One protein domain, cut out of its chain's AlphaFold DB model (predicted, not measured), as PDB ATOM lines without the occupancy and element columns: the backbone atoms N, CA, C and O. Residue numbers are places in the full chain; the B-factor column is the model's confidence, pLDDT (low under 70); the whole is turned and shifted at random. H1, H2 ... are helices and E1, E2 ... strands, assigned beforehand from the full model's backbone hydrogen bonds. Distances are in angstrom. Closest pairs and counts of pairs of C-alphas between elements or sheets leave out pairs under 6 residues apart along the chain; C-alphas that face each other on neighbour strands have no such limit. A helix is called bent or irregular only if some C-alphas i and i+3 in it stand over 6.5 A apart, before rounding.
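What this domain is: This is residues 134 to 343 of the 343 residues of an uncharacterized protein of Butyricimonas faecalis (UniProt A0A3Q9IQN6). This is a propeller of five three-stranded blades set round an axis: E1, E4, E7, E10 and E13, the first strand of each blade, ring the middle, and each blade's other two strands step outward. Helices H1 to H5 lie toward the outside, one between each two neighbouring blades. The printed part has 210 residues with five named helices and fifteen named strands, class mixed; along the chain one helix and three strands alternate, from H1 to E15. Each sheet is a meander, each strand the antiparallel neighbour of the one before: E1 E2 E3, E4 E5 E6, E7 E8 E9, E10 E11 E12, E13 E14 E15. The whole is compact and rounded, with a radius of gyration of the C-alphas of 15.4 A and spans of 40 by 38 by 30 A.

Where its parts are: Find C-alpha 197 at (-103.843, -56.611, 122.767), where E4, residues 197 to 202, begins its 14.6 A; E5, 209 to 213, and E6, 217 to 221, follow. Earlier come H1, 142 to 151, 14.2 A, from (-121.336, -58.703, 109.815), E1, 156 to 159, E2, 165 to 169, E3, 173 to 177, and H2, 181 to 192, 16.4 A. Read on through H3, 224 to 235, 16.4 A, E7, 240 to 245, E8, 251 to 255, E9, 260 to 262, and H4, 264 to 277, 20.5 A. Then come E10, 280 to 285, E11, 291 to 295, E12, 298 to 302, H5, 306 to 312, E13, 321 to 324, E14, 330 to 333, and E15, 339 to 342, ending at (-115.268, -66.272, 107.332).

How they stand to each other: Start at the hairpin E4 and E5, with N 201 and O 210 2.9 A apart; in hairpin E5 and E6, N 211 and O 219 are also 2.9 A apart, both within hydrogen-bond range. The first strands of the five sheets touch in turn, their closest C-alphas being Gly 158 and Thr 201, 4.8 A, for E1 and E4; Asp 199 and Ser 242, 5.4 A, for E4 and E7; Ala 244 and Ser 284, 5.0 A, for E7 and E10; Ser 284 and Lys 323, 5.3 A, for E10 and E13; and Gly 158 and Lys 323, 6.2 A, for E1 and E13. H2 is on E4 E5 E6 at a height of 10.0 A, H3 on E7 E8 E9 at 9.7 A, H4 on E10 E11 E12 at 9.1 A, H5 on E13 E14 E15 at 9.5 A and H1 on E1 E2 E3 at 9.1 A. H4 is irregular, C-alphas 265 and 268 being 7.5 A apart, with 8 of 10 O i to N i+4 pairs within range; H1, H2, H3 and H5 have every pair.

The domain as a whole: The farthest C-alphas, Asn 136 and Lys 236, are 45.6 A apart. The printed part has no cut and no long link. Mean pLDDT of the printed part is 91.5; residues 134 to 138, 306 and 313 to 314 are under 70.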
ATOM      1  N   ASN A 134    -121.826 -77.054 107.770       61.78
ATOM      2  CA  ASN A 134    -123.234 -76.785 107.531       61.78
ATOM      3  C   ASN A 134    -123.462 -75.268 107.586       61.78
ATOM      4  O   ASN A 134    -123.467 -74.711 108.687       61.78
ATOM      5  N   PRO A 135    -123.684 -74.603 106.439       62.41
ATOM      6  CA  PRO A 135    -123.875 -73.155 106.394       62.41
ATOM      7  C   PRO A 135    -125.121 -72.688 107.159       62.41
ATOM      8  O   PRO A 135    -125.182 -71.533 107.559       62.41
ATOM      9  N   ASN A 136    -126.090 -73.571 107.426       66.81
ATOM     10  CA  ASN A 136    -127.280 -73.225 108.209       66.81
ATOM     11  C   ASN A 136    -126.970 -73.005 109.700       66.81
ATOM     12  O   ASN A 136    -127.778 -72.414 110.409       66.81
ATOM     13  N   ASN A 137    -125.815 -73.477 110.175       66.31
ATOM     14  CA  ASN A 137    -125.355 -73.282 111.552       66.31
ATOM     15  C   ASN A 137    -124.412 -72.071 111.683       66.31
ATOM     16  O   ASN A 137    -123.797 -71.889 112.734       66.31
ATOM     17  N   HIS A 138    -124.239 -71.297 110.611       69.44
ATOM     18  CA  HIS A 138    -123.324 -70.165 110.557       69.44
ATOM     19  C   HIS A 138    -123.995 -68.892 111.076       69.44
ATOM     20  O   HIS A 138    -125.098 -68.561 110.638       69.44
ATOM     21  N   VAL A 139    -123.346 -68.180 111.998       79.50
ATOM     22  CA  VAL A 139    -123.885 -66.955 112.599       79.50
ATOM     23  C   VAL A 139    -123.012 -65.786 112.171       79.50
ATOM     24  O   VAL A 139    -121.998 -65.512 112.800       79.50
ATOM     25  N   TYR A 140    -123.454 -65.095 111.118       80.94
ATOM     26  CA  TYR A 140    -122.700 -64.014 110.486       80.94
ATOM     27  C   TYR A 140    -122.350 -62.875 111.448       80.94
ATOM     28  O   TYR A 140    -123.241 -62.163 111.915       80.94
ATOM     29  N   LEU A 141    -121.051 -62.637 111.644       88.00
ATOM     30  CA  LEU A 141    -120.518 -61.452 112.335       88.00
ATOM     31  C   LEU A 141    -120.271 -60.320 111.329       88.00
ATOM     32  O   LEU A 141    -119.146 -60.063 110.873       88.00
ATOM     33  N   ASN A 142    -121.360 -59.679 110.904       90.94
ATOM     34  CA  ASN A 142    -121.336 -58.703 109.815       90.94
ATOM     35  C   ASN A 142    -120.554 -57.438 110.177       90.94
ATOM     36  O   ASN A 142    -119.878 -56.877 109.312       90.94
ATOM     37  N   SER A 143    -120.622 -56.984 111.433       94.56
ATOM     38  CA  SER A 143    -119.891 -55.792 111.870       94.56
ATOM     39  C   SER A 143    -118.386 -56.031 111.781       94.56
ATOM     40  O   SER A 143    -117.660 -55.215 111.208       94.56
ATOM     41  N   LEU A 144    -117.931 -57.201 112.242       95.81
ATOM     42  CA  LEU A 144    -116.522 -57.593 112.161       95.81
ATOM     43  C   LEU A 144    -116.070 -57.710 110.699       95.81
ATOM     44  O   LEU A 144    -115.065 -57.121 110.305       95.81
ATOM     45  N   THR A 145    -116.851 -58.408 109.871       92.69
ATOM     46  CA  THR A 145    -116.586 -58.580 108.432       92.69
ATOM     47  C   THR A 145    -116.433 -57.241 107.718       92.69
ATOM     48  O   THR A 145    -115.482 -57.045 106.958       92.69
ATOM     49  N   ASN A 146    -117.364 -56.315 107.952       92.94
ATOM     50  CA  ASN A 146    -117.351 -54.997 107.328       92.94
ATOM     51  C   ASN A 146    -116.156 -54.174 107.798       92.94
ATOM     52  O   ASN A 146    -115.523 -53.513 106.978       92.94
ATOM     53  N   LYS A 147    -115.796 -54.267 109.082       95.00
ATOM     54  CA  LYS A 147    -114.655 -53.526 109.607       95.00
ATOM     55  C   LYS A 147    -113.321 -54.031 109.057       95.00
ATOM     56  O   LYS A 147    -112.480 -53.209 108.703       95.00
ATOM     57  N   ILE A 148    -113.137 -55.348 108.894       93.56
ATOM     58  CA  ILE A 148    -111.933 -55.866 108.219       93.56
ATOM     59  C   ILE A 148    -111.876 -55.376 106.765       93.56
ATOM     60  O   ILE A 148    -110.808 -54.970 106.316       93.56
ATOM     61  N   LYS A 149    -113.007 -55.357 106.039       91.81
ATOM     62  CA  LYS A 149    -113.056 -54.837 104.656       91.81
ATOM     63  C   LYS A 149    -112.699 -53.354 104.582       91.81
ATOM     64  O   LYS A 149    -111.933 -52.961 103.715       91.81
ATOM     65  N   GLU A 150    -113.245 -52.550 105.493       93.25
ATOM     66  CA  GLU A 150    -112.985 -51.110 105.582       93.25
ATOM     67  C   GLU A 150    -111.500 -50.823 105.832       93.25
ATOM     68  O   GLU A 150    -110.907 -49.977 105.168       93.25
ATOM     69  N   LEU A 151    -110.893 -51.534 106.785       91.31
ATOM     70  CA  LEU A 151    -109.510 -51.293 107.190       91.31
ATOM     71  C   LEU A 151    -108.485 -51.984 106.285       91.31
ATOM     72  O   LEU A 151    -107.325 -51.571 106.265       91.31
ATOM     73  N   ASN A 152    -108.896 -53.047 105.587       89.75
ATOM     74  CA  ASN A 152    -108.038 -53.975 104.851       89.75
ATOM     75  C   ASN A 152    -106.858 -54.512 105.692       89.75
ATOM     76  O   ASN A 152    -105.747 -54.683 105.195       89.75
ATOM     77  N   ARG A 153    -107.088 -54.729 106.995       86.31
ATOM     78  CA  ARG A 153    -106.124 -55.300 107.953       86.31
ATOM     79  C   ARG A 153    -106.833 -55.830 109.195       86.31
ATOM     80  O   ARG A 153    -107.902 -55.346 109.562       86.31
ATOM     81  N   CYS A 154    -106.214 -56.812 109.844       92.62
ATOM     82  CA  CYS A 154    -106.660 -57.407 111.102       92.62
ATOM     83  C   CYS A 154    -105.457 -58.105 111.751       92.62
ATOM     84  O   CYS A 154    -104.879 -59.011 111.148       92.62
ATOM     85  N   THR A 155    -105.053 -57.678 112.948       94.25
ATOM     86  CA  THR A 155    -103.846 -58.193 113.620       94.25
ATOM     87  C   THR A 155    -104.142 -59.432 114.461       94.25
ATOM     88  O   THR A 155    -103.304 -60.322 114.582       94.25
ATOM     89  N   SER A 156    -105.341 -59.511 115.035       95.94
ATOM     90  CA  SER A 156    -105.812 -60.647 115.824       95.94
ATOM     91  C   SER A 156    -107.334 -60.591 115.952       95.94
ATOM     92  O   SER A 156    -107.989 -59.677 115.452       95.94
ATOM     93  N   GLY A 157    -107.921 -61.564 116.627       96.69
ATOM     94  CA  GLY A 157    -109.345 -61.602 116.909       96.69
ATOM     95  C   GLY A 157    -109.737 -62.931 117.519       96.69
ATOM     96  O   GLY A 157    -108.909 -63.828 117.636       96.69
ATOM     97  N   GLY A 158    -111.002 -63.052 117.887       96.88
ATOM     98  CA  GLY A 158    -111.581 -64.237 118.498       96.88
ATOM     99  C   GLY A 158    -113.096 -64.160 118.421       96.88
ATOM    100  O   GLY A 158    -113.667 -63.073 118.411       96.88
ATOM    101  N   PHE A 159    -113.745 -65.311 118.333       96.62
ATOM    102  CA  PHE A 159    -115.190 -65.394 118.154       96.62
ATOM    103  C   PHE A 159    -115.716 -66.729 118.670       96.62
ATOM    104  O   PHE A 159    -114.989 -67.722 118.715       96.62
ATOM    105  N   SER A 160    -116.989 -66.738 119.046       95.38
ATOM    106  CA  SER A 160    -117.742 -67.936 119.385       95.38
ATOM    107  C   SER A 160    -118.571 -68.406 118.190       95.38
ATOM    108  O   SER A 160    -118.926 -67.634 117.299       95.38
ATOM    109  N   SER A 161    -118.966 -69.677 118.197       89.25
ATOM    110  CA  SER A 161    -119.928 -70.223 117.231       89.25
ATOM    111  C   SER A 161    -121.342 -69.634 117.376       89.25
ATOM    112  O   SER A 161    -122.199 -69.882 116.529       89.25
ATOM    113  N   LYS A 162    -121.605 -68.897 118.466       89.38
ATOM    114  CA  LYS A 162    -122.909 -68.313 118.812       89.38
ATOM    115  C   LYS A 162    -123.029 -66.838 118.435       89.38
ATOM    116  O   LYS A 162    -124.029 -66.215 118.773       89.38
ATOM    117  N   GLY A 163    -122.042 -66.302 117.720       88.94
ATOM    118  CA  GLY A 163    -122.108 -64.954 117.168       88.94
ATOM    119  C   GLY A 163    -121.618 -63.859 118.108       88.94
ATOM    120  O   GLY A 163    -121.972 -62.708 117.884       88.94
ATOM    121  N   ALA A 164    -120.805 -64.187 119.118       95.50
ATOM    122  CA  ALA A 164    -119.983 -63.199 119.816       95.50
ATOM    123  C   ALA A 164    -118.608 -63.124 119.147       95.50
ATOM    124  O   ALA A 164    -118.053 -64.161 118.782       95.50
ATOM    125  N   GLY A 165    -118.019 -61.939 119.023       97.50
ATOM    126  CA  GLY A 165    -116.658 -61.842 118.517       97.50
ATOM    127  C   GLY A 165    -116.039 -60.461 118.586       97.50
ATOM    128  O   GLY A 165    -116.712 -59.444 118.757       97.50
ATOM    129  N   VAL A 166    -114.719 -60.452 118.450       98.44
ATOM    130  CA  VAL A 166    -113.873 -59.266 118.452       98.44
ATOM    131  C   VAL A 166    -112.791 -59.430 117.397       98.44
ATOM    132  O   VAL A 166    -112.174 -60.491 117.289       98.44
ATOM    133  N   ILE A 167    -112.522 -58.364 116.655       97.81
ATOM    134  CA  ILE A 167    -111.314 -58.227 115.838       97.81
ATOM    135  C   ILE A 167    -110.454 -57.103 116.398       97.81
ATOM    136  O   ILE A 167    -110.978 -56.130 116.943       97.81
ATOM    137  N   ILE A 168    -109.145 -57.236 116.229       97.69
ATOM    138  CA  ILE A 168    -108.136 -56.295 116.703       97.69
ATOM    139  C   ILE A 168    -107.393 -55.710 115.501       97.69
ATOM    140  O   ILE A 168    -107.083 -56.412 114.535       97.69
ATOM    141  N   PHE A 169    -107.095 -54.418 115.566       95.19
ATOM    142  CA  PHE A 169    -106.283 -53.694 114.596       95.19
ATOM    143  C   PHE A 169    -105.391 -52.681 115.316       95.19
ATOM    144  O   PHE A 169    -105.708 -52.216 116.407       95.19
ATOM    145  N   ASP A 170    -104.244 -52.362 114.718       92.12
ATOM    146  CA  ASP A 170    -103.307 -51.348 115.225       92.12
ATOM    147  C   ASP A 170    -102.856 -51.568 116.686       92.12
ATOM    148  O   ASP A 170    -102.512 -50.638 117.404       92.12
ATOM    149  N   GLY A 171    -102.852 -52.825 117.138       92.06
ATOM    150  CA  GLY A 171    -102.393 -53.238 118.465       92.06
ATOM    151  C   GLY A 171    -103.411 -53.040 119.590       92.06
ATOM    152  O   GLY A 171    -103.454 -53.873 120.481       92.06
ATOM    153  N   TYR A 172    -104.247 -52.004 119.558       95.12
ATOM    154  CA  TYR A 172    -105.206 -51.685 120.635       95.12
ATOM    155  C   TYR A 172    -106.584 -51.235 120.124       95.12
ATOM    156  O   TYR A 172    -107.522 -51.071 120.908       95.12
ATOM    157  N   GLY A 173    -106.729 -51.012 118.815       97.38
ATOM    158  CA  GLY A 173    -108.017 -50.776 118.175       97.38
ATOM    159  C   GLY A 173    -108.817 -52.072 118.088       97.38
ATOM    160  O   GLY A 173    -108.253 -53.148 117.876       97.38
ATOM    161  N   PHE A 174    -110.134 -51.987 118.256       98.25
ATOM    162  CA  PHE A 174    -110.996 -53.159 118.172       98.25
ATOM    163  C   PHE A 174    -112.359 -52.840 117.558       98.25
ATOM    164  O   PHE A 174    -112.826 -51.701 117.565       98.25
ATOM    165  N   GLN A 175    -113.004 -53.881 117.043       98.19
ATOM    166  CA  GLN A 175    -114.436 -53.911 116.773       98.19
ATOM    167  C   GLN A 175    -115.000 -55.146 117.462       98.19
ATOM    168  O   GLN A 175    -114.438 -56.232 117.324       98.19
ATOM    169  N   ALA A 176    -116.095 -54.969 118.192       98.06
ATOM    170  CA  ALA A 176    -116.777 -56.035 118.911       98.06
ATOM    171  C   ALA A 176    -118.216 -56.196 118.408       98.06
ATOM    172  O   ALA A 176    -118.836 -55.233 117.950       98.06
ATOM    173  N   GLU A 177    -118.736 -57.415 118.504       97.31
ATOM    174  CA  GLU A 177    -120.104 -57.780 118.141       97.31
ATOM    175  C   GLU A 177    -120.626 -58.830 119.135       97.31
ATOM    176  O   GLU A 177    -119.963 -59.837 119.379       97.31
ATOM    177  N   ASN A 178    -121.790 -58.567 119.742       96.06
ATOM    178  CA  ASN A 178    -122.479 -59.431 120.719       96.06
ATOM    179  C   ASN A 178    -121.591 -59.997 121.850       96.06
ATOM    180  O   ASN A 178    -121.763 -61.141 122.273       96.06
ATOM    181  N   VAL A 179    -120.629 -59.213 122.342       97.44
ATOM    182  CA  VAL A 179    -119.765 -59.612 123.464       97.44
ATOM    183  C   VAL A 179    -120.388 -59.251 124.820       97.44
ATOM    184  O   VAL A 179    -121.174 -58.303 124.888       97.44
ATOM    185  N   PRO A 180    -120.033 -59.955 125.913       96.62
ATOM    186  CA  PRO A 180    -120.434 -59.563 127.264       96.62
ATOM    187  C   PRO A 180    -119.987 -58.135 127.610       96.62
ATOM    188  O   PRO A 180    -118.881 -57.727 127.248       96.62
ATOM    189  N   GLN A 181    -120.824 -57.395 128.347       97.62
ATOM    190  CA  GLN A 181    -120.555 -55.991 128.689       97.62
ATOM    191  C   GLN A 181    -119.242 -55.821 129.464       97.62
ATOM    192  O   GLN A 181    -118.476 -54.917 129.166       97.62
ATOM    193  N   GLU A 182    -118.940 -56.729 130.391       98.00
ATOM    194  CA  GLU A 182    -117.691 -56.718 131.165       98.00
ATOM    195  C   GLU A 182    -116.437 -56.808 130.277       98.00
ATOM    196  O   GLU A 182    -115.464 -56.088 130.494       98.00
ATOM    197  N   LEU A 183    -116.468 -57.635 129.228       98.44
ATOM    198  CA  LEU A 183    -115.379 -57.718 128.258       98.44
ATOM    199  C   LEU A 183    -115.314 -56.443 127.408       98.44
ATOM    200  O   LEU A 183    -114.225 -55.954 127.120       98.44
ATOM    201  N   LEU A 184    -116.463 -55.891 127.012       98.56
ATOM    202  CA  LEU A 184    -116.516 -54.651 126.239       98.56
ATOM    203  C   LEU A 184    -115.929 -53.465 127.018       98.56
ATOM    204  O   LEU A 184    -115.127 -52.710 126.467       98.56
ATOM    205  N   ASP A 185    -116.286 -53.332 128.294       98.62
ATOM    206  CA  ASP A 185    -115.771 -52.291 129.185       98.62
ATOM    207  C   ASP A 185    -114.247 -52.406 129.329       98.62
ATOM    208  O   ASP A 185    -113.533 -51.407 129.184       98.62
ATOM    209  N   GLN A 186    -113.738 -53.631 129.502       98.62
ATOM    210  CA  GLN A 186    -112.301 -53.888 129.542       98.62
ATOM    211  C   GLN A 186    -111.608 -53.517 128.223       98.62
ATOM    212  O   GLN A 186    -110.539 -52.911 128.239       98.62
ATOM    213  N   LEU A 187    -112.194 -53.852 127.069       98.62
ATOM    214  CA  LEU A 187    -111.627 -53.495 125.764       98.62
ATOM    215  C   LEU A 187    -111.568 -51.975 125.569       98.62
ATOM    216  O   LEU A 187    -110.573 -51.467 125.051       98.62
ATOM    217  N   PHE A 188    -112.575 -51.228 126.032       98.62
ATOM    218  CA  PHE A 188    -112.533 -49.764 126.031       98.62
ATOM    219  C   PHE A 188    -111.475 -49.196 126.981       98.62
ATOM    220  O   PHE A 188    -110.867 -48.172 126.674       98.62
ATOM    221  N   GLU A 189    -111.230 -49.819 128.133       98.38
ATOM    222  CA  GLU A 189    -110.129 -49.426 129.017       98.38
ATOM    223  C   GLU A 189    -108.761 -49.668 128.370       98.38
ATOM    224  O   GLU A 189    -107.949 -48.745 128.300       98.38
ATOM    225  N   ILE A 190    -108.541 -50.866 127.828       98.38
ATOM    226  CA  ILE A 190    -107.323 -51.236 127.096       98.38
ATOM    227  C   ILE A 190    -107.075 -50.256 125.941       98.38
ATOM    228  O   ILE A 190    -105.961 -49.758 125.785       98.38
ATOM    229  N   ASN A 191    -108.116 -49.935 125.168       98.31
ATOM    230  CA  ASN A 191    -108.038 -48.993 124.056       98.31
ATOM    231  C   ASN A 191    -107.687 -47.568 124.515       98.31
ATOM    232  O   ASN A 191    -106.778 -46.965 123.953       98.31
ATOM    233  N   ARG A 192    -108.359 -47.046 125.554       98.25
ATOM    234  CA  ARG A 192    -108.084 -45.704 126.111       98.25
ATOM    235  C   ARG A 192    -106.660 -45.561 126.639       98.25
ATOM    236  O   ARG A 192    -106.106 -44.469 126.586       98.25
ATOM    237  N   ASN A 193    -106.097 -46.651 127.149       97.88
ATOM    238  CA  ASN A 193    -104.744 -46.703 127.693       97.88
ATOM    239  C   ASN A 193    -103.692 -47.143 126.654       97.88
ATOM    240  O   ASN A 193    -102.543 -47.366 127.032       97.88
ATOM    241  N   GLU A 194    -104.080 -47.316 125.382       97.00
ATOM    242  CA  GLU A 194    -103.221 -47.765 124.272       97.00
ATOM    243  C   GLU A 194    -102.429 -49.050 124.586       97.00
ATOM    244  O   GLU A 194    -101.286 -49.251 124.168       97.00
ATOM    245  N   GLN A 195    -103.039 -49.955 125.351       97.69
ATOM    246  CA  GLN A 195    -102.416 -51.210 125.747       97.69
ATOM    247  C   GLN A 195    -102.502 -52.221 124.603       97.69
ATOM    248  O   GLN A 195    -103.572 -52.475 124.053       97.69
ATOM    249  N   THR A 196    -101.372 -52.834 124.246       97.00
ATOM    250  CA  THR A 196    -101.314 -53.743 123.096       97.00
ATOM    251  C   THR A 196    -102.021 -55.057 123.414       97.00
ATOM    252  O   THR A 196    -101.529 -55.842 124.220       97.00
ATOM    253  N   ILE A 197    -103.136 -55.332 122.747       98.00
ATOM    254  CA  ILE A 197    -103.843 -56.611 122.767       98.00
ATOM    255  C   ILE A 197    -103.033 -57.629 121.966       98.00
ATOM    256  O   ILE A 197    -102.770 -57.456 120.775       98.00
ATOM    257  N   LYS A 198    -102.642 -58.715 122.631       96.56
ATOM    258  CA  LYS A 198    -101.894 -59.823 122.031       96.56
ATOM    259  C   LYS A 198    -102.817 -60.910 121.499       96.56
ATOM    260  O   LYS A 198    -102.597 -61.429 120.406       96.56
ATOM    261  N   ASP A 199    -103.840 -61.258 122.271       97.75
ATOM    262  CA  ASP A 199    -104.774 -62.321 121.922       97.75
ATOM    263  C   ASP A 199    -106.143 -62.075 122.550       97.75
ATOM    264  O   ASP A 199    -106.258 -61.476 123.620       97.75
ATOM    265  N   ILE A 200    -107.175 -62.575 121.885       98.00
ATOM    266  CA  ILE A 200    -108.517 -62.674 122.437       98.00
ATOM    267  C   ILE A 200    -109.117 -64.010 122.020       98.00
ATOM    268  O   ILE A 200    -109.012 -64.439 120.871       98.00
ATOM    269  N   THR A 201    -109.731 -64.702 122.968       97.75
ATOM    270  CA  THR A 201    -110.327 -66.015 122.736       97.75
ATOM    271  C   THR A 201    -111.729 -66.070 123.303       97.75
ATOM    272  O   THR A 201    -112.017 -65.469 124.334       97.75
ATOM    273  N   PHE A 202    -112.565 -66.853 122.637       97.75
ATOM    274  CA  PHE A 202    -113.876 -67.273 123.105       97.75
ATOM    275  C   PHE A 202    -113.937 -68.790 122.970       97.75
ATOM    276  O   PHE A 202    -113.386 -69.344 122.017       97.75
ATOM    277  N   SER A 203    -114.595 -69.459 123.909       96.88
ATOM    278  CA  SER A 203    -115.049 -70.825 123.690       96.88
ATOM    279  C   SER A 203    -116.213 -70.826 122.692       96.88
ATOM    280  O   SER A 203    -116.850 -69.796 122.442       96.88
ATOM    281  N   ASP A 204    -116.511 -71.972 122.089       93.19
ATOM    282  CA  ASP A 204    -117.465 -72.043 120.986       93.19
ATOM    283  C   ASP A 204    -118.884 -71.636 121.398       93.19
ATOM    284  O   ASP A 204    -119.572 -70.989 120.608       93.19
ATOM    285  N   ASN A 205    -119.335 -71.968 122.609       93.00
ATOM    286  CA  ASN A 205    -120.628 -71.498 123.116       93.00
ATOM    287  C   ASN A 205    -120.560 -70.098 123.743       93.00
ATOM    288  O   ASN A 205    -121.592 -69.572 124.152       93.00
ATOM    289  N   GLY A 206    -119.373 -69.489 123.818       93.06
ATOM    290  CA  GLY A 206    -119.144 -68.213 124.493       93.06
ATOM    291  C   GLY A 206    -119.191 -68.307 126.021       93.06
ATOM    292  O   GLY A 206    -119.268 -67.276 126.680       93.06
ATOM    293  N   THR A 207    -119.160 -69.522 126.584       94.50
ATOM    294  CA  THR A 207    -119.143 -69.761 128.037       94.50
ATOM    295  C   THR A 207    -117.906 -69.163 128.697       94.50
ATOM    296  O   THR A 207    -118.003 -68.619 129.794       94.50
ATOM    297  N   TYR A 208    -116.760 -69.247 128.023       98.12
ATOM    298  CA  TYR A 208    -115.496 -68.700 128.490       98.12
ATOM    299  C   TYR A 208    -114.898 -67.759 127.459       98.12
ATOM    300  O   TYR A 208    -115.068 -67.934 126.249       98.12
ATOM    301  N   TRP A 209    -114.156 -66.776 127.944       98.25
ATOM    302  CA  TRP A 209    -113.412 -65.847 127.110       98.25
ATOM    303  C   TRP A 209    -112.212 -65.299 127.881       98.25
ATOM    304  O   TRP A 209    -112.188 -65.286 129.112       98.25
ATOM    305  N   CYS A 210    -111.191 -64.862 127.153       98.56
ATOM    306  CA  CYS A 210    -110.010 -64.233 127.734       98.56
ATOM    307  C   CYS A 210    -109.415 -63.240 126.738       98.56
ATOM    308  O   CYS A 210    -109.279 -63.559 125.556       98.56
ATOM    309  N   VAL A 211    -109.051 -62.057 127.223       98.62
ATOM    310  CA  VAL A 211    -108.208 -61.090 126.518       98.62
ATOM    311  C   VAL A 211    -106.848 -61.028 127.203       98.62
ATOM    312  O   VAL A 211    -106.762 -60.933 128.428       98.62
ATOM    313  N   VAL A 212    -105.788 -61.080 126.404       98.31
ATOM    314  CA  VAL A 212    -104.395 -60.921 126.829       98.31
ATOM    315  C   VAL A 212    -103.859 -59.636 126.219       98.31
ATOM    316  O   VAL A 212    -103.981 -59.416 125.011       98.31
ATOM    317  N   TYR A 213    -103.240 -58.795 127.037       97.88
ATOM    318  CA  TYR A 213    -102.723 -57.495 126.634       97.88
ATOM    319  C   TYR A 213    -101.438 -57.148 127.394       97.88
ATOM    320  O   TYR A 213    -101.232 -57.553 128.535       97.88
ATOM    321  N   ASN A 214    -100.542 -56.386 126.764       94.81
ATOM    322  CA  ASN A 214     -99.196 -56.103 127.269       94.81
ATOM    323  C   ASN A 214     -98.455 -57.389 127.703       94.81
ATOM    324  O   ASN A 214     -98.768 -58.483 127.241       94.81
ATOM    325  N   ILE A 215     -97.405 -57.287 128.526       86.19
ATOM    326  CA  ILE A 215     -96.596 -58.460 128.887       86.19
ATOM    327  C   ILE A 215     -97.356 -59.450 129.789       86.19
ATOM    328  O   ILE A 215     -97.374 -60.637 129.480       86.19
ATOM    329  N   ASN A 216     -98.048 -58.946 130.817       85.75
ATOM    330  CA  ASN A 216     -98.696 -59.744 131.870       85.75
ATOM    331  C   ASN A 216    -100.177 -59.379 132.094       85.75
ATOM    332  O   ASN A 216    -100.780 -59.841 133.060       85.75
ATOM    333  N   GLY A 217    -100.764 -58.526 131.251       95.75
ATOM    334  CA  GLY A 217    -102.166 -58.144 131.376       95.75
ATOM    335  C   GLY A 217    -103.074 -59.246 130.844       95.75
ATOM    336  O   GLY A 217    -102.909 -59.725 129.720       95.75
ATOM    337  N   TRP A 218    -104.050 -59.647 131.646       97.69
ATOM    338  CA  TRP A 218    -105.131 -60.512 131.202       97.69
ATOM    339  C   TRP A 218    -106.432 -60.132 131.904       97.69
ATOM    340  O   TRP A 218    -106.433 -59.599 133.012       97.69
ATOM    341  N   PHE A 219    -107.547 -60.392 131.235       98.44
ATOM    342  CA  PHE A 219    -108.886 -60.320 131.806       98.44
ATOM    343  C   PHE A 219    -109.711 -61.450 131.201       98.44
ATOM    344  O   PHE A 219    -109.641 -61.689 129.993       98.44
ATOM    345  N   ALA A 220    -110.418 -62.213 132.030       98.12
ATOM    346  CA  ALA A 220    -111.028 -63.459 131.588       98.12
ATOM    347  C   ALA A 220    -112.246 -63.844 132.422       98.12
ATOM    348  O   ALA A 220    -112.271 -63.604 133.629       98.12
ATOM    349  N   LEU A 221    -113.162 -64.563 131.776       98.25
ATOM    350  CA  LEU A 221    -114.115 -65.470 132.400       98.25
ATOM    351  C   LEU A 221    -113.686 -66.900 132.049       98.25
ATOM    352  O   LEU A 221    -113.805 -67.320 130.896       98.25
ATOM    353  N   ALA A 222    -113.154 -67.637 133.023       97.69
ATOM    354  CA  ALA A 222    -112.580 -68.967 132.815       97.69
ATOM    355  C   ALA A 222    -112.725 -69.859 134.070       97.69
ATOM    356  O   ALA A 222    -113.098 -69.369 135.134       97.69
ATOM    357  N   PRO A 223    -112.449 -71.173 133.993       97.19
ATOM    358  CA  PRO A 223    -112.310 -72.017 135.183       97.19
ATOM    359  C   PRO A 223    -111.138 -71.594 136.084       97.19
ATOM    360  O   PRO A 223    -110.136 -71.076 135.590       97.19
ATOM    361  N   GLN A 224    -111.215 -71.913 137.386       97.62
ATOM    362  CA  GLN A 224    -110.175 -71.575 138.376       97.62
ATOM    363  C   GLN A 224    -108.768 -72.012 137.945       97.62
ATOM    364  O   GLN A 224    -107.825 -71.233 138.035       97.62
ATOM    365  N   GLU A 225    -108.645 -73.220 137.390       97.12
ATOM    366  CA  GLU A 225    -107.359 -73.758 136.939       97.12
ATOM    367  C   GLU A 225    -106.673 -72.850 135.904       97.12
ATOM    368  O   GLU A 225    -105.453 -72.711 135.916       97.12
ATOM    369  N   VAL A 226    -107.439 -72.182 135.035       98.12
ATOM    370  CA  VAL A 226    -106.891 -71.254 134.035       98.12
ATOM    371  C   VAL A 226    -106.305 -70.021 134.717       98.12
ATOM    372  O   VAL A 226    -105.195 -69.622 134.372       98.12
ATOM    373  N   TYR A 227    -106.998 -69.451 135.709       98.38
ATOM    374  CA  TYR A 227    -106.460 -68.342 136.503       98.38
ATOM    375  C   TYR A 227    -105.175 -68.755 137.228       98.38
ATOM    376  O   TYR A 227    -104.195 -68.012 137.203       98.38
ATOM    377  N   ASP A 228    -105.143 -69.955 137.812       98.38
ATOM    378  CA  ASP A 228    -103.964 -70.471 138.511       98.38
ATOM    379  C   ASP A 228    -102.763 -70.613 137.559       98.38
ATOM    380  O   ASP A 228    -101.642 -70.231 137.904       98.38
ATOM    381  N   GLN A 229    -102.979 -71.102 136.330       98.12
ATOM    382  CA  GLN A 229    -101.911 -71.207 135.329       98.12
ATOM    383  C   GLN A 229    -101.449 -69.844 134.795       98.12
ATOM    384  O   GLN A 229    -100.246 -69.651 134.607       98.12
ATOM    385  N   LEU A 230    -102.367 -68.897 134.559       97.88
ATOM    386  CA  LEU A 230    -102.020 -67.536 134.131       97.88
ATOM    387  C   LEU A 230    -101.180 -66.827 135.203       97.88
ATOM    388  O   LEU A 230    -100.127 -66.276 134.886       97.88
ATOM    389  N   ASN A 231    -101.586 -66.916 136.472       97.62
ATOM    390  CA  ASN A 231    -100.814 -66.379 137.595       97.62
ATOM    391  C   ASN A 231     -99.459 -67.082 137.734       97.62
ATOM    392  O   ASN A 231     -98.442 -66.414 137.882       97.62
ATOM    393  N   SER A 232     -99.404 -68.408 137.566       97.06
ATOM    394  CA  SER A 232     -98.132 -69.138 137.604       97.06
ATOM    395  C   SER A 232     -97.149 -68.700 136.511       97.06
ATOM    396  O   SER A 232     -95.940 -68.741 136.740       97.06
ATOM    397  N   MET A 233     -97.628 -68.307 135.324       96.62
ATOM    398  CA  MET A 233     -96.758 -67.725 134.293       96.62
ATOM    399  C   MET A 233     -96.200 -66.372 134.734       96.62
ATOM    400  O   MET A 233     -94.994 -66.156 134.621       96.62
ATOM    401  N   ILE A 234     -97.047 -65.506 135.293       95.81
ATOM    402  CA  ILE A 234     -96.643 -64.185 135.793       95.81
ATOM    403  C   ILE A 234     -95.620 -64.316 136.925       95.81
ATOM    404  O   ILE A 234     -94.587 -63.652 136.879       95.81
ATOM    405  N   ASP A 235     -95.853 -65.214 137.884       96.38
ATOM    406  CA  ASP A 235     -94.943 -65.474 139.009       96.38
ATOM    407  C   ASP A 235     -93.566 -65.979 138.550       96.38
ATOM    408  O   ASP A 235     -92.563 -65.798 139.237       96.38
ATOM    409  N   LYS A 236     -93.509 -66.623 137.379       96.19
ATOM    410  CA  LYS A 236     -92.272 -67.095 136.736       96.19
ATOM    411  C   LYS A 236     -91.661 -66.065 135.784       96.19
ATOM    412  O   LYS A 236     -90.720 -66.405 135.072       96.19
ATOM    413  N   GLU A 237     -92.204 -64.849 135.739       95.75
ATOM    414  CA  GLU A 237     -91.802 -63.775 134.824       95.75
ATOM    415  C   GLU A 237     -91.924 -64.163 133.336       95.75
ATOM    416  O   GLU A 237     -91.225 -63.639 132.467       95.75
ATOM    417  N   ILE A 238     -92.842 -65.082 133.021       96.38
ATOM    418  CA  ILE A 238     -93.153 -65.503 131.654       96.38
ATOM    419  C   ILE A 238     -94.348 -64.685 131.167       96.38
ATOM    420  O   ILE A 238     -95.478 -64.891 131.607       96.38
ATOM    421  N   GLY A 239     -94.102 -63.777 130.218       96.88
ATOM    422  CA  GLY A 239     -95.168 -63.010 129.572       96.88
ATOM    423  C   GLY A 239     -96.176 -63.921 128.873       96.88
ATOM    424  O   GLY A 239     -95.798 -64.929 128.276       96.88
ATOM    425  N   ILE A 240     -97.460 -63.575 128.921       97.75
ATOM    426  CA  ILE A 240     -98.518 -64.366 128.280       97.75
ATOM    427  C   ILE A 240     -98.670 -63.890 126.835       97.75
ATOM    428  O   ILE A 240     -98.714 -62.689 126.555       97.75
ATOM    429  N   ARG A 241     -98.743 -64.839 125.901       97.06
ATOM    430  CA  ARG A 241     -98.854 -64.560 124.468       97.06
ATOM    431  C   ARG A 241    -100.222 -64.893 123.898       97.06
ATOM    432  O   ARG A 241    -100.767 -64.095 123.146       97.06
ATOM    433  N   SER A 242    -100.738 -66.081 124.196       97.88
ATOM    434  CA  SER A 242    -101.999 -66.572 123.639       97.88
ATOM    435  C   SER A 242    -102.681 -67.528 124.605       97.88
ATOM    436  O   SER A 242    -102.016 -68.276 125.322       97.88
ATOM    437  N   VAL A 243    -104.011 -67.510 124.598       98.31
ATOM    438  CA  VAL A 243    -104.860 -68.404 125.385       98.31
ATOM    439  C   VAL A 243    -105.898 -69.020 124.450       98.31
ATOM    440  O   VAL A 243    -106.500 -68.333 123.627       98.31
ATOM    441  N   ALA A 244    -106.114 -70.324 124.576       98.25
ATOM    442  CA  ALA A 244    -107.207 -71.049 123.941       98.25
ATOM    443  C   ALA A 244    -107.979 -71.830 125.004       98.25
ATOM    444  O   ALA A 244    -107.363 -72.422 125.891       98.25
ATOM    445  N   LEU A 245    -109.309 -71.811 124.903       95.94
ATOM    446  CA  LEU A 245    -110.243 -72.412 125.853       95.94
ATOM    447  C   LEU A 245    -111.344 -73.148 125.086       95.94
ATOM    448  O   LEU A 245    -111.819 -72.648 124.064       95.94
ATOM    449  N   ASP A 246    -111.765 -74.315 125.570       94.69
ATOM    450  CA  ASP A 246    -113.007 -74.963 125.134       94.69
ATOM    451  C   ASP A 246    -114.107 -74.831 126.203       94.69
ATOM    452  O   ASP A 246    -113.846 -74.471 127.350       94.69
ATOM    453  N   ASP A 247    -115.363 -75.101 125.836       94.62
ATOM    454  CA  ASP A 247    -116.504 -74.960 126.759       94.62
ATOM    455  C   ASP A 247    -116.519 -76.002 127.891       94.62
ATOM    456  O   ASP A 247    -117.361 -75.932 128.784       94.62
ATOM    457  N   PHE A 248    -115.598 -76.969 127.873       93.81
ATOM    458  CA  PHE A 248    -115.387 -77.917 128.967       93.81
ATOM    459  C   PHE A 248    -114.286 -77.454 129.929       93.81
ATOM    460  O   PHE A 248    -113.956 -78.174 130.870       93.81
ATOM    461  N   GLY A 249    -113.713 -76.270 129.701       91.81
ATOM    462  CA  GLY A 249    -112.665 -75.699 130.535       91.81
ATOM    463  C   GLY A 249    -111.265 -76.227 130.236       91.81
ATOM    464  O   GLY A 249    -110.335 -75.916 130.981       91.81
ATOM    465  N   HIS A 250    -111.077 -77.003 129.162       96.56
ATOM    466  CA  HIS A 250    -109.730 -77.371 128.738       96.56
ATOM    467  C   HIS A 250    -109.043 -76.168 128.098       96.56
ATOM    468  O   HIS A 250    -109.675 -75.375 127.398       96.56
ATOM    469  N   TYR A 251    -107.731 -76.066 128.293       98.12
ATOM    470  CA  TYR A 251    -106.970 -74.894 127.885       98.12
ATOM    471  C   TYR A 251    -105.629 -75.235 127.241       98.12
ATOM    472  O   TYR A 251    -105.035 -76.296 127.471       98.12
ATOM    473  N   ILE A 252    -105.137 -74.273 126.463       98.69
ATOM    474  CA  ILE A 252    -103.745 -74.152 126.030       98.69
ATOM    475  C   ILE A 252    -103.338 -72.691 126.247       98.69
ATOM    476  O   ILE A 252    -103.908 -71.796 125.628       98.69
ATOM    477  N   ILE A 253    -102.356 -72.449 127.112       98.62
ATOM    478  CA  ILE A 253    -101.777 -71.132 127.392       98.62
ATOM    479  C   ILE A 253    -100.345 -71.131 126.864       98.62
ATOM    480  O   ILE A 253     -99.553 -72.021 127.179       98.62
ATOM    481  N   VAL A 254    -100.022 -70.134 126.050       98.50
ATOM    482  CA  VAL A 254     -98.735 -69.971 125.377       98.50
ATOM    483  C   VAL A 254     -98.049 -68.726 125.926       98.50
ATOM    484  O   VAL A 254     -98.634 -67.643 125.908       98.50
ATOM    485  N   GLY A 255     -96.809 -68.879 126.383       97.75
ATOM    486  CA  GLY A 255     -95.952 -67.794 126.849       97.75
ATOM    487  C   GLY A 255     -95.148 -67.137 125.723       97.75
ATOM    488  O   GLY A 255     -94.920 -67.718 124.657       97.75
ATOM    489  N   ASP A 256     -94.671 -65.921 125.974       95.19
ATOM    490  CA  ASP A 256     -93.848 -65.133 125.056       95.19
ATOM    491  C   ASP A 256     -92.500 -65.786 124.755       95.19
ATOM    492  O   ASP A 256     -91.931 -65.520 123.700       95.19
ATOM    493  N   ASP A 257     -91.993 -66.660 125.626       94.56
ATOM    494  CA  ASP A 257     -90.758 -67.431 125.455       94.56
ATOM    495  C   ASP A 257     -90.979 -68.748 124.682       94.56
ATOM    496  O   ASP A 257     -90.037 -69.295 124.110       94.56
ATOM    497  N   GLY A 258     -92.230 -69.193 124.535       93.12
ATOM    498  CA  GLY A 258     -92.609 -70.471 123.928       93.12
ATOM    499  C   GLY A 258     -92.917 -71.580 124.932       93.12
ATOM    500  O   GLY A 258     -93.131 -72.726 124.523       93.12
ATOM    501  N   THR A 259     -92.947 -71.262 126.227       96.88
ATOM    502  CA  THR A 259     -93.524 -72.111 127.267       96.88
ATOM    503  C   THR A 259     -95.002 -72.352 126.965       96.88
ATOM    504  O   THR A 259     -95.711 -71.458 126.509       96.88
ATOM    505  N   VAL A 260     -95.473 -73.581 127.187       98.31
ATOM    506  CA  VAL A 260     -96.871 -73.957 126.951       98.31
ATOM    507  C   VAL A 260     -97.390 -74.728 128.154       98.31
ATOM    508  O   VAL A 260     -96.817 -75.757 128.512       98.31
ATOM    509  N   LEU A 261     -98.478 -74.239 128.747       98.25
ATOM    510  CA  LEU A 261     -99.248 -74.914 129.793       98.25
ATOM    511  C   LEU A 261    -100.570 -75.367 129.175       98.25
ATOM    512  O   LEU A 261    -101.233 -74.585 128.497       98.25
ATOM    513  N   CYS A 262    -100.949 -76.630 129.344       98.19
ATOM    514  CA  CYS A 262    -102.179 -77.140 128.742       98.19
ATOM    515  C   CYS A 262    -102.768 -78.311 129.523       98.19
ATOM    516  O   CYS A 262    -102.046 -79.069 130.175       98.19
ATOM    517  N   SER A 263    -104.082 -78.494 129.388       97.25
ATOM    518  CA  SER A 263    -104.779 -79.658 129.934       97.25
ATOM    519  C   SER A 263    -104.232 -80.963 129.339       97.25
ATOM    520  O   SER A 263    -103.818 -81.010 128.177       97.25
ATOM    521  N   GLN A 264    -104.302 -82.064 130.100       95.56
ATOM    522  CA  GLN A 264    -103.752 -83.380 129.724       95.56
ATOM    523  C   GLN A 264    -104.137 -83.838 128.304       95.56
ATOM    524  O   GLN A 264    -103.318 -84.407 127.583       95.56
ATOM    525  N   LYS A 265    -105.369 -83.536 127.878       92.69
ATOM    526  CA  LYS A 265    -105.917 -83.841 126.547       92.69
ATOM    527  C   LYS A 265    -105.083 -83.275 125.390       92.69
ATOM    528  O   LYS A 265    -105.047 -83.883 124.322       92.69
ATOM    529  N   TYR A 266    -104.414 -82.138 125.582       95.56
ATOM    530  CA  TYR A 266    -103.661 -81.451 124.530       95.56
ATOM    531  C   TYR A 266    -102.150 -81.689 124.587       95.56
ATOM    532  O   TYR A 266    -101.464 -81.344 123.627       95.56
ATOM    533  N   GLN A 267    -101.621 -82.327 125.639       95.69
ATOM    534  CA  GLN A 267    -100.172 -82.481 125.833       95.69
ATOM    535  C   GLN A 267     -99.470 -83.157 124.649       95.69
ATOM    536  O   GLN A 267     -98.473 -82.641 124.147       95.69
ATOM    537  N   ASN A 268    -100.006 -84.277 124.154       89.75
ATOM    538  CA  ASN A 268     -99.410 -84.982 123.013       89.75
ATOM    539  C   ASN A 268     -99.426 -84.116 121.745       89.75
ATOM    540  O   ASN A 268     -98.418 -84.020 121.053       89.75
ATOM    541  N   ILE A 269    -100.543 -83.429 121.486       90.12
ATOM    542  CA  ILE A 269    -100.708 -82.540 120.328       90.12
ATOM    543  C   ILE A 269     -99.721 -81.365 120.392       90.12
ATOM    544  O   ILE A 269     -99.059 -81.062 119.401       90.12
ATOM    545  N   VAL A 270     -99.583 -80.734 121.559       96.12
ATOM    546  CA  VAL A 270     -98.632 -79.641 121.804       96.12
ATOM    547  C   VAL A 270     -97.193 -80.113 121.600       96.12
ATOM    548  O   VAL A 270     -96.427 -79.454 120.896       96.12
ATOM    549  N   ASN A 271     -96.823 -81.267 122.162       92.31
ATOM    550  CA  ASN A 271     -95.476 -81.822 122.026       92.31
ATOM    551  C   ASN A 271     -95.145 -82.160 120.567       92.31
ATOM    552  O   ASN A 271     -94.060 -81.834 120.084       92.31
ATOM    553  N   GLU A 272     -96.084 -82.757 119.835       86.69
ATOM    554  CA  GLU A 272     -95.916 -83.025 118.407       86.69
ATOM    555  C   GLU A 272     -95.737 -81.747 117.586       86.69
ATOM    556  O   GLU A 272     -94.828 -81.680 116.755       86.69
ATOM    557  N   ALA A 273     -96.572 -80.732 117.823       86.69
ATOM    558  CA  ALA A 273     -96.476 -79.450 117.134       86.69
ATOM    559  C   ALA A 273     -95.123 -78.778 117.400       86.69
ATOM    560  O   ALA A 273     -94.454 -78.367 116.451       86.69
ATOM    561  N   ARG A 274     -94.673 -78.761 118.663       89.56
ATOM    562  CA  ARG A 274     -93.371 -78.201 119.058       89.56
ATOM    563  C   ARG A 274     -92.203 -78.910 118.386       89.56
ATOM    564  O   ARG A 274     -91.321 -78.257 117.834       89.56
ATOM    565  N   ASN A 275     -92.220 -80.240 118.388       82.81
ATOM    566  CA  ASN A 275     -91.169 -81.046 117.770       82.81
ATOM    567  C   ASN A 275     -91.116 -80.860 116.246       82.81
ATOM    568  O   ASN A 275     -90.035 -80.902 115.656       82.81
ATOM    569  N   LYS A 276     -92.272 -80.656 115.600       80.31
ATOM    570  CA  LYS A 276     -92.366 -80.494 114.144       80.31
ATOM    571  C   LYS A 276     -92.045 -79.067 113.694       80.31
ATOM    572  O   LYS A 276     -91.249 -78.910 112.774       80.31
ATOM    573  N   PHE A 277     -92.640 -78.049 114.316       82.69
ATOM    574  CA  PHE A 277     -92.658 -76.669 113.807       82.69
ATOM    575  C   PHE A 277     -92.027 -75.633 114.745       82.69
ATOM    576  O   PHE A 277     -92.001 -74.440 114.429       82.69
ATOM    577  N   GLY A 278     -91.449 -76.072 115.862       86.12
ATOM    578  CA  GLY A 278     -90.800 -75.196 116.829       86.12
ATOM    579  C   GLY A 278     -91.795 -74.530 117.773       86.12
ATOM    580  O   GLY A 278     -92.869 -75.056 118.053       86.12
ATOM    581  N   LYS A 279     -91.410 -73.379 118.314       95.12
ATOM    582  CA  LYS A 279     -92.187 -72.681 119.337       95.12
ATOM    583  C   LYS A 279     -93.590 -72.335 118.838       95.12
ATOM    584  O   LYS A 279     -93.763 -71.852 117.722       95.12
ATOM    585  N   ILE A 280     -94.575 -72.589 119.697       97.62
ATOM    586  CA  ILE A 280     -95.974 -72.227 119.474       97.62
ATOM    587  C   ILE A 280     -96.132 -70.738 119.793       97.62
ATOM    588  O   ILE A 280     -95.568 -70.252 120.770       97.62
ATOM    589  N   VAL A 281     -96.884 -70.020 118.961       97.06
ATOM    590  CA  VAL A 281     -97.130 -68.574 119.084       97.06
ATOM    591  C   VAL A 281     -98.601 -68.214 119.257       97.06
ATOM    592  O   VAL A 281     -98.883 -67.143 119.783       97.06
ATOM    593  N   CYS A 282     -99.520 -69.077 118.819       97.81
ATOM    594  CA  CYS A 282    -100.961 -68.912 118.999       97.81
ATOM    595  C   CYS A 282    -101.630 -70.283 119.043       97.81
ATOM    596  O   CYS A 282    -101.259 -71.180 118.278       97.81
ATOM    597  N   ALA A 283    -102.640 -70.423 119.896       98.25
ATOM    598  CA  ALA A 283    -103.493 -71.600 119.956       98.25
ATOM    599  C   ALA A 283    -104.962 -71.234 119.690       98.25
ATOM    600  O   ALA A 283    -105.415 -70.121 119.970       98.25
ATOM    601  N   SER A 284    -105.708 -72.196 119.154       97.81
ATOM    602  CA  SER A 284    -107.165 -72.166 119.056       97.81
ATOM    603  C   SER A 284    -107.712 -73.577 119.220       97.81
ATOM    604  O   SER A 284    -107.148 -74.539 118.691       97.81
ATOM    605  N   THR A 285    -108.796 -73.694 119.980       95.75
ATOM    606  CA  THR A 285    -109.462 -74.953 120.310       95.75
ATOM    607  C   THR A 285    -110.956 -74.838 120.049       95.75
ATOM    608  O   THR A 285    -111.508 -73.747 120.138       95.75
ATOM    609  N   THR A 286    -111.612 -75.961 119.759       92.00
ATOM    610  CA  THR A 286    -113.071 -76.032 119.579       92.00
ATOM    611  C   THR A 286    -113.713 -76.992 120.577       92.00
ATOM    612  O   THR A 286    -113.051 -77.887 121.113       92.00
ATOM    613  N   LEU A 287    -115.029 -76.869 120.756       86.06
ATOM    614  CA  LEU A 287    -115.888 -77.712 121.592       86.06
ATOM    615  C   LEU A 287    -115.666 -79.212 121.346       86.06
ATOM    616  O   LEU A 287    -115.687 -80.023 122.266       86.06
ATOM    617  N   HIS A 288    -115.418 -79.609 120.098       83.31
ATOM    618  CA  HIS A 288    -115.233 -81.015 119.721       83.31
ATOM    619  C   HIS A 288    -113.770 -81.480 119.766       83.31
ATOM    620  O   HIS A 288    -113.429 -82.553 119.257       83.31
ATOM    621  N   GLY A 289    -112.892 -80.698 120.401       82.00
ATOM    622  CA  GLY A 289    -111.467 -80.992 120.501       82.00
ATOM    623  C   GLY A 289    -110.707 -80.765 119.197       82.00
ATOM    624  O   GLY A 289    -109.648 -81.363 119.016       82.00
ATOM    625  N   GLY A 290    -111.241 -79.937 118.294       86.81
ATOM    626  CA  GLY A 290    -110.461 -79.376 117.198       86.81
ATOM    627  C   GLY A 290    -109.380 -78.465 117.755       86.81
ATOM    628  O   GLY A 290    -109.604 -77.777 118.749       86.81
ATOM    629  N   VAL A 291    -108.195 -78.502 117.154       92.38
ATOM    630  CA  VAL A 291    -107.032 -77.735 117.611       92.38
ATOM    631  C   VAL A 291    -106.290 -77.175 116.408       92.38
ATOM    632  O   VAL A 291    -106.009 -77.907 115.457       92.38
ATOM    633  N   VAL A 292    -105.909 -75.902 116.490       95.38
ATOM    634  CA  VAL A 292    -104.915 -75.273 115.616       95.38
ATOM    635  C   VAL A 292    -103.833 -74.629 116.473       95.38
ATOM    636  O   VAL A 292    -104.126 -73.881 117.403       95.38
ATOM    637  N   LEU A 293    -102.577 -74.912 116.142       96.50
ATOM    638  CA  LEU A 293    -101.395 -74.350 116.784       96.50
ATOM    639  C   LEU A 293    -100.544 -73.665 115.717       96.50
ATOM    640  O   LEU A 293     -99.936 -74.327 114.871       96.50
ATOM    641  N   CYS A 294    -100.493 -72.337 115.765       95.88
ATOM    642  CA  CYS A 294     -99.528 -71.570 114.984       95.88
ATOM    643  C   CYS A 294     -98.174 -71.678 115.672       95.88
ATOM    644  O   CYS A 294     -98.064 -71.444 116.874       95.88
ATOM    645  N   CYS A 295     -97.150 -72.017 114.908       92.19
ATOM    646  CA  CYS A 295     -95.780 -72.178 115.359       92.19
ATOM    647  C   CYS A 295     -94.855 -71.296 114.514       92.19
ATOM    648  O   CYS A 295     -95.229 -70.843 113.432       92.19
ATOM    649  N   ASP A 296     -93.621 -71.088 114.965       85.81
ATOM    650  CA  ASP A 296     -92.646 -70.268 114.239       85.81
ATOM    651  C   ASP A 296     -92.418 -70.739 112.799       85.81
ATOM    652  O   ASP A 296     -92.286 -69.913 111.896       85.81
ATOM    653  N   ASN A 297     -92.417 -72.058 112.580       80.00
ATOM    654  CA  ASN A 297     -92.106 -72.653 111.283       80.00
ATOM    655  C   ASN A 297     -93.315 -73.293 110.595       80.00
ATOM    656  O   ASN A 297     -93.135 -74.000 109.607       80.00
ATOM    657  N   GLY A 298     -94.540 -73.097 111.085       82.94
ATOM    658  CA  GLY A 298     -95.707 -73.725 110.475       82.94
ATOM    659  C   GLY A 298     -96.965 -73.689 111.322       82.94
ATOM    660  O   GLY A 298     -97.018 -73.067 112.373       82.94
ATOM    661  N   VAL A 299     -97.984 -74.396 110.860       84.69
ATOM    662  CA  VAL A 299     -99.256 -74.594 111.542       84.69
ATOM    663  C   VAL A 299     -99.482 -76.087 111.700       84.69
ATOM    664  O   VAL A 299     -99.455 -76.846 110.725       84.69
ATOM    665  N   TYR A 300     -99.728 -76.499 112.935       87.31
ATOM    666  CA  TYR A 300    -100.206 -77.832 113.259       87.31
ATOM    667  C   TYR A 300    -101.711 -77.772 113.492       87.31
ATOM    668  O   TYR A 300    -102.181 -76.900 114.220       87.31
ATOM    669  N   PHE A 301    -102.477 -78.693 112.914       86.56
ATOM    670  CA  PHE A 301    -103.908 -78.754 113.163       86.56
ATOM    671  C   PHE A 301    -104.455 -80.179 113.182       86.56
ATOM    672  O   PHE A 301    -104.023 -81.082 112.465       86.56
ATOM    673  N   ASN A 302    -105.456 -80.389 114.024       81.56
ATOM    674  CA  ASN A 302    -106.162 -81.652 114.143       81.56
ATOM    675  C   ASN A 302    -107.653 -81.359 114.279       81.56
ATOM    676  O   ASN A 302    -108.016 -80.424 114.991       81.56
ATOM    677  N   ARG A 303    -108.511 -82.172 113.644       78.88
ATOM    678  CA  ARG A 303    -109.961 -82.120 113.904       78.88
ATOM    679  C   ARG A 303    -110.585 -80.735 113.619       78.88
ATOM    680  O   ARG A 303    -111.374 -80.226 114.405       78.88
ATOM    681  N   ILE A 304    -110.234 -80.129 112.484       78.06
ATOM    682  CA  ILE A 304    -110.786 -78.836 112.038       78.06
ATOM    683  C   ILE A 304    -111.721 -79.014 110.838       78.06
ATOM    684  O   ILE A 304    -111.648 -80.038 110.154       78.06
ATOM    685  N   SER A 305    -112.565 -78.016 110.555       74.75
ATOM    686  CA  SER A 305    -113.417 -78.039 109.362       74.75
ATOM    687  C   SER A 305    -112.582 -78.033 108.074       74.75
ATOM    688  O   SER A 305    -111.499 -77.438 108.003       74.75
ATOM    689  N   SER A 306    -113.097 -78.678 107.023       69.75
ATOM    690  CA  SER A 306    -112.437 -78.712 105.711       69.75
ATOM    691  C   SER A 306    -112.248 -77.314 105.121       69.75
ATOM    692  O   SER A 306    -111.197 -77.046 104.546       69.75
ATOM    693  N   SER A 307    -113.203 -76.401 105.341       71.31
ATOM    694  CA  SER A 307    -113.115 -75.001 104.907       71.31
ATOM    695  C   SER A 307    -111.860 -74.307 105.441       71.31
ATOM    696  O   SER A 307    -111.119 -73.699 104.670       71.31
ATOM    697  N   VAL A 308    -111.565 -74.458 106.736       78.19
ATOM    698  CA  VAL A 308    -110.353 -73.899 107.349       78.19
ATOM    699  C   VAL A 308    -109.112 -74.573 106.767       78.19
ATOM    700  O   VAL A 308    -108.158 -73.898 106.379       78.19
ATOM    701  N   ALA A 309    -109.117 -75.908 106.695       74.12
ATOM    702  CA  ALA A 309    -107.978 -76.674 106.203       74.12
ATOM    703  C   ALA A 309    -107.603 -76.271 104.769       74.12
ATOM    704  O   ALA A 309    -106.423 -76.122 104.461       74.12
ATOM    705  N   ASP A 310    -108.587 -76.059 103.900       71.06
ATOM    706  CA  ASP A 310    -108.360 -75.682 102.507       71.06
ATOM    707  C   ASP A 310    -107.795 -74.270 102.361       71.06
ATOM    708  O   ASP A 310    -106.955 -74.044 101.485       71.06
ATOM    709  N   VAL A 311    -108.183 -73.335 103.232       75.69
ATOM    710  CA  VAL A 311    -107.563 -72.004 103.280       75.69
ATOM    711  C   VAL A 311    -106.125 -72.105 103.779       75.69
ATOM    712  O   VAL A 311    -105.222 -71.620 103.098       75.69
ATOM    713  N   LEU A 312    -105.878 -72.813 104.890       76.06
ATOM    714  CA  LEU A 312    -104.531 -73.031 105.439       76.06
ATOM    715  C   LEU A 312    -103.576 -73.654 104.406       76.06
ATOM    716  O   LEU A 312    -102.412 -73.269 104.314       76.06
ATOM    717  N   LYS A 313    -104.074 -74.574 103.574       69.31
ATOM    718  CA  LYS A 313    -103.319 -75.188 102.470       69.31
ATOM    719  C   LYS A 313    -103.033 -74.245 101.309       69.31
ATOM    720  O   LYS A 313    -102.216 -74.593 100.462       69.31
ATOM    721  N   LYS A 314    -103.700 -73.101 101.194       69.44
ATOM    722  CA  LYS A 314    -103.504 -72.157 100.082       69.44
ATOM    723  C   LYS A 314    -102.612 -70.979 100.465       69.44
ATOM    724  O   LYS A 314    -102.024 -70.400  99.557       69.44
ATOM    725  N   LEU A 315    -102.422 -70.713 101.759       70.38
ATOM    726  CA  LEU A 315    -101.587 -69.618 102.264       70.38
ATOM    727  C   LEU A 315    -100.161 -69.640 101.708       70.38
ATOM    728  O   LEU A 315     -99.529 -70.689 101.606       70.38
ATOM    729  N   ASP A 316     -99.627 -68.467 101.401       70.38
ATOM    730  CA  ASP A 316     -98.240 -68.233 100.992       70.38
ATOM    731  C   ASP A 316     -97.355 -67.645 102.110       70.38
ATOM    732  O   ASP A 316     -96.155 -67.429 101.914       70.38
ATOM    733  N   PHE A 317     -97.923 -67.488 103.306       78.44
ATOM    734  CA  PHE A 317     -97.241 -67.108 104.541       78.44
ATOM    735  C   PHE A 317     -97.525 -68.107 105.673       78.44
ATOM    736  O   PHE A 317     -98.388 -68.981 105.553       78.44
ATOM    737  N   ILE A 318     -96.772 -67.993 106.771       83.88
ATOM    738  CA  ILE A 318     -97.030 -68.723 108.020       83.88
ATOM    739  C   ILE A 318     -97.872 -67.802 108.910       83.88
ATOM    740  O   ILE A 318     -97.356 -66.767 109.339       83.88
ATOM    741  N   PRO A 319     -99.150 -68.127 109.172       89.88
ATOM    742  CA  PRO A 319     -99.998 -67.272 109.986       89.88
ATOM    743  C   PRO A 319     -99.483 -67.216 111.426       89.88
ATOM    744  O   PRO A 319     -98.966 -68.198 111.964       89.88
ATOM    745  N   LYS A 320     -99.633 -66.045 112.046       93.75
ATOM    746  CA  LYS A 320     -99.319 -65.827 113.462       93.75
ATOM    747  C   LYS A 320    -100.529 -66.052 114.349       93.75
ATOM    748  O   LYS A 320    -100.348 -66.460 115.493       93.75
ATOM    749  N   VAL A 321    -101.727 -65.848 113.808       96.56
ATOM    750  CA  VAL A 321    -102.992 -66.107 114.488       96.56
ATOM    751  C   VAL A 321    -103.873 -66.941 113.571       96.56
ATOM    752  O   VAL A 321    -104.094 -66.595 112.410       96.56
ATOM    753  N   VAL A 322    -104.384 -68.044 114.110       96.88
ATOM    754  CA  VAL A 322    -105.483 -68.805 113.521       96.88
ATOM    755  C   VAL A 322    -106.480 -69.074 114.631       96.88
ATOM    756  O   VAL A 322    -106.153 -69.779 115.585       96.88
ATOM    757  N   LYS A 323    -107.683 -68.522 114.498       96.94
ATOM    758  CA  LYS A 323    -108.836 -68.842 115.339       96.94
ATOM    759  C   LYS A 323    -109.886 -69.553 114.510       96.94
ATOM    760  O   LYS A 323    -110.079 -69.223 113.339       96.94
ATOM    761  N   ILE A 324    -110.541 -70.529 115.121       93.44
ATOM    762  CA  ILE A 324    -111.565 -71.358 114.491       93.44
ATOM    763  C   ILE A 324    -112.729 -71.606 115.445       93.44
ATOM    764  O   ILE A 324    -112.546 -71.564 116.658       93.44
ATOM    765  N   SER A 325    -113.891 -71.941 114.887       89.81
ATOM    766  CA  SER A 325    -115.030 -72.493 115.629       89.81
ATOM    767  C   SER A 325    -115.427 -73.871 115.097       89.81
ATOM    768  O   SER A 325    -115.099 -74.228 113.958       89.81
ATOM    769  N   TYR A 326    -116.174 -74.661 115.878       83.44
ATOM    770  CA  TYR A 326    -116.654 -75.971 115.400       83.44
ATOM    771  C   TYR A 326    -117.614 -75.867 114.200       83.44
ATOM    772  O   TYR A 326    -117.757 -76.824 113.440       83.44
ATOM    773  N   THR A 327    -118.264 -74.714 114.017       78.31
ATOM    774  CA  THR A 327    -119.166 -74.432 112.890       78.31
ATOM    775  C   THR A 327    -118.421 -73.991 111.629       78.31
ATOM    776  O   THR A 327    -119.050 -73.791 110.594       78.31
ATOM    777  N   GLY A 328    -117.089 -73.886 111.679       77.50
ATOM    778  CA  GLY A 328    -116.247 -73.576 110.526       77.50
ATOM    779  C   GLY A 328    -116.024 -72.087 110.277       77.50
ATOM    780  O   GLY A 328    -115.547 -71.751 109.192       77.50
ATOM    781  N   HIS A 329    -116.327 -71.226 111.257       85.62
ATOM    782  CA  HIS A 329    -115.885 -69.830 111.221       85.62
ATOM    783  C   HIS A 329    -114.370 -69.812 111.417       85.62
ATOM    784  O   HIS A 329    -113.823 -70.643 112.155       85.62
ATOM    785  N   TYR A 330    -113.683 -68.885 110.759       92.00
ATOM    786  CA  TYR A 330    -112.240 -68.746 110.898       92.00
ATOM    787  C   TYR A 330    -111.769 -67.302 110.794       92.00
ATOM    788  O   TYR A 330    -112.331 -66.498 110.057       92.00
ATOM    789  N   LEU A 331    -110.669 -67.022 111.489       95.44
ATOM    790  CA  LEU A 331    -109.790 -65.884 111.253       95.44
ATOM    791  C   LEU A 331    -108.367 -66.419 111.148       95.44
ATOM    792  O   LEU A 331    -107.900 -67.135 112.029       95.44
ATOM    793  N   ILE A 332    -107.675 -66.062 110.079       94.25
ATOM    794  CA  ILE A 332    -106.294 -66.445 109.803       94.25
ATOM    795  C   ILE A 332    -105.558 -65.164 109.442       94.25
ATOM    796  O   ILE A 332    -105.906 -64.542 108.443       94.25
ATOM    797  N   THR A 333    -104.547 -64.773 110.214       94.00
ATOM    798  CA  THR A 333    -103.765 -63.563 109.935       94.00
ATOM    799  C   THR A 333    -102.270 -63.745 110.188       94.00
ATOM    800  O   THR A 333    -101.845 -64.554 111.019       94.00
ATOM    801  N   ASP A 334    -101.453 -63.003 109.440       89.25
ATOM    802  CA  ASP A 334    -100.011 -62.867 109.675       89.25
ATOM    803  C   ASP A 334     -99.685 -61.932 110.854       89.25
ATOM    804  O   ASP A 334     -98.525 -61.823 111.252       89.25
ATOM    805  N   GLY A 335    -100.706 -61.289 111.427       88.81
ATOM    806  CA  GLY A 335    -100.579 -60.306 112.496       88.81
ATOM    807  C   GLY A 335    -100.418 -58.872 111.999       88.81
ATOM    808  O   GLY A 335    -100.298 -57.977 112.829       88.81
ATOM    809  N   ASN A 336    -100.420 -58.646 110.681       84.88
ATOM    810  CA  ASN A 336    -100.215 -57.340 110.067       84.88
ATOM    811  C   ASN A 336    -101.250 -57.084 108.957       84.88
ATOM    812  O   ASN A 336    -102.330 -56.556 109.217       84.88
ATOM    813  N   ASN A 337    -100.911 -57.446 107.716       78.44
ATOM    814  CA  ASN A 337    -101.585 -56.971 106.507       78.44
ATOM    815  C   ASN A 337    -102.416 -58.054 105.816       78.44
ATOM    816  O   ASN A 337    -103.231 -57.735 104.953       78.44
ATOM    817  N   TYR A 338    -102.201 -59.327 106.147       82.44
ATOM    818  CA  TYR A 338    -102.865 -60.429 105.465       82.44
ATOM    819  C   TYR A 338    -103.838 -61.110 106.404       82.44
ATOM    820  O   TYR A 338    -103.423 -61.745 107.367       82.44
ATOM    821  N   SER A 339    -105.128 -61.042 106.077       88.00
ATOM    822  CA  SER A 339    -106.176 -61.735 106.822       88.00
ATOM    823  C   SER A 339    -107.135 -62.481 105.898       88.00
ATOM    824  O   SER A 339    -107.695 -61.894 104.973       88.00
ATOM    825  N   PHE A 340    -107.381 -63.753 106.194       86.12
ATOM    826  CA  PHE A 340    -108.483 -64.541 105.652       86.12
ATOM    827  C   PHE A 340    -109.495 -64.778 106.758       86.12
ATOM    828  O   PHE A 340    -109.121 -65.140 107.874       86.12
ATOM    829  N   TYR A 341    -110.770 -64.589 106.456       89.62
ATOM    830  CA  TYR A 341    -111.816 -64.711 107.453       89.62
ATOM    831  C   TYR A 341    -113.128 -65.155 106.825       89.62
ATOM    832  O   TYR A 341    -113.416 -64.865 105.662       89.62
ATOM    833  N   TRP A 342    -113.905 -65.869 107.626       84.19
ATOM    834  CA  TRP A 342    -115.268 -66.272 107.332       84.19
ATOM    835  C   TRP A 342    -116.000 -66.314 108.667       84.19
ATOM    836  O   TRP A 342    -115.679 -67.155 109.511       84.19
ATOM    837  N   PHE A 343    -116.894 -65.347 108.868       77.44
ATOM    838  CA  PHE A 343    -117.687 -65.195 110.081       77.44
ATOM    839  C   PHE A 343    -119.165 -65.168 109.784       77.44
ATOM    840  O   PHE A 343    -119.545 -64.711 108.680       77.44
TER     841      PHE A 343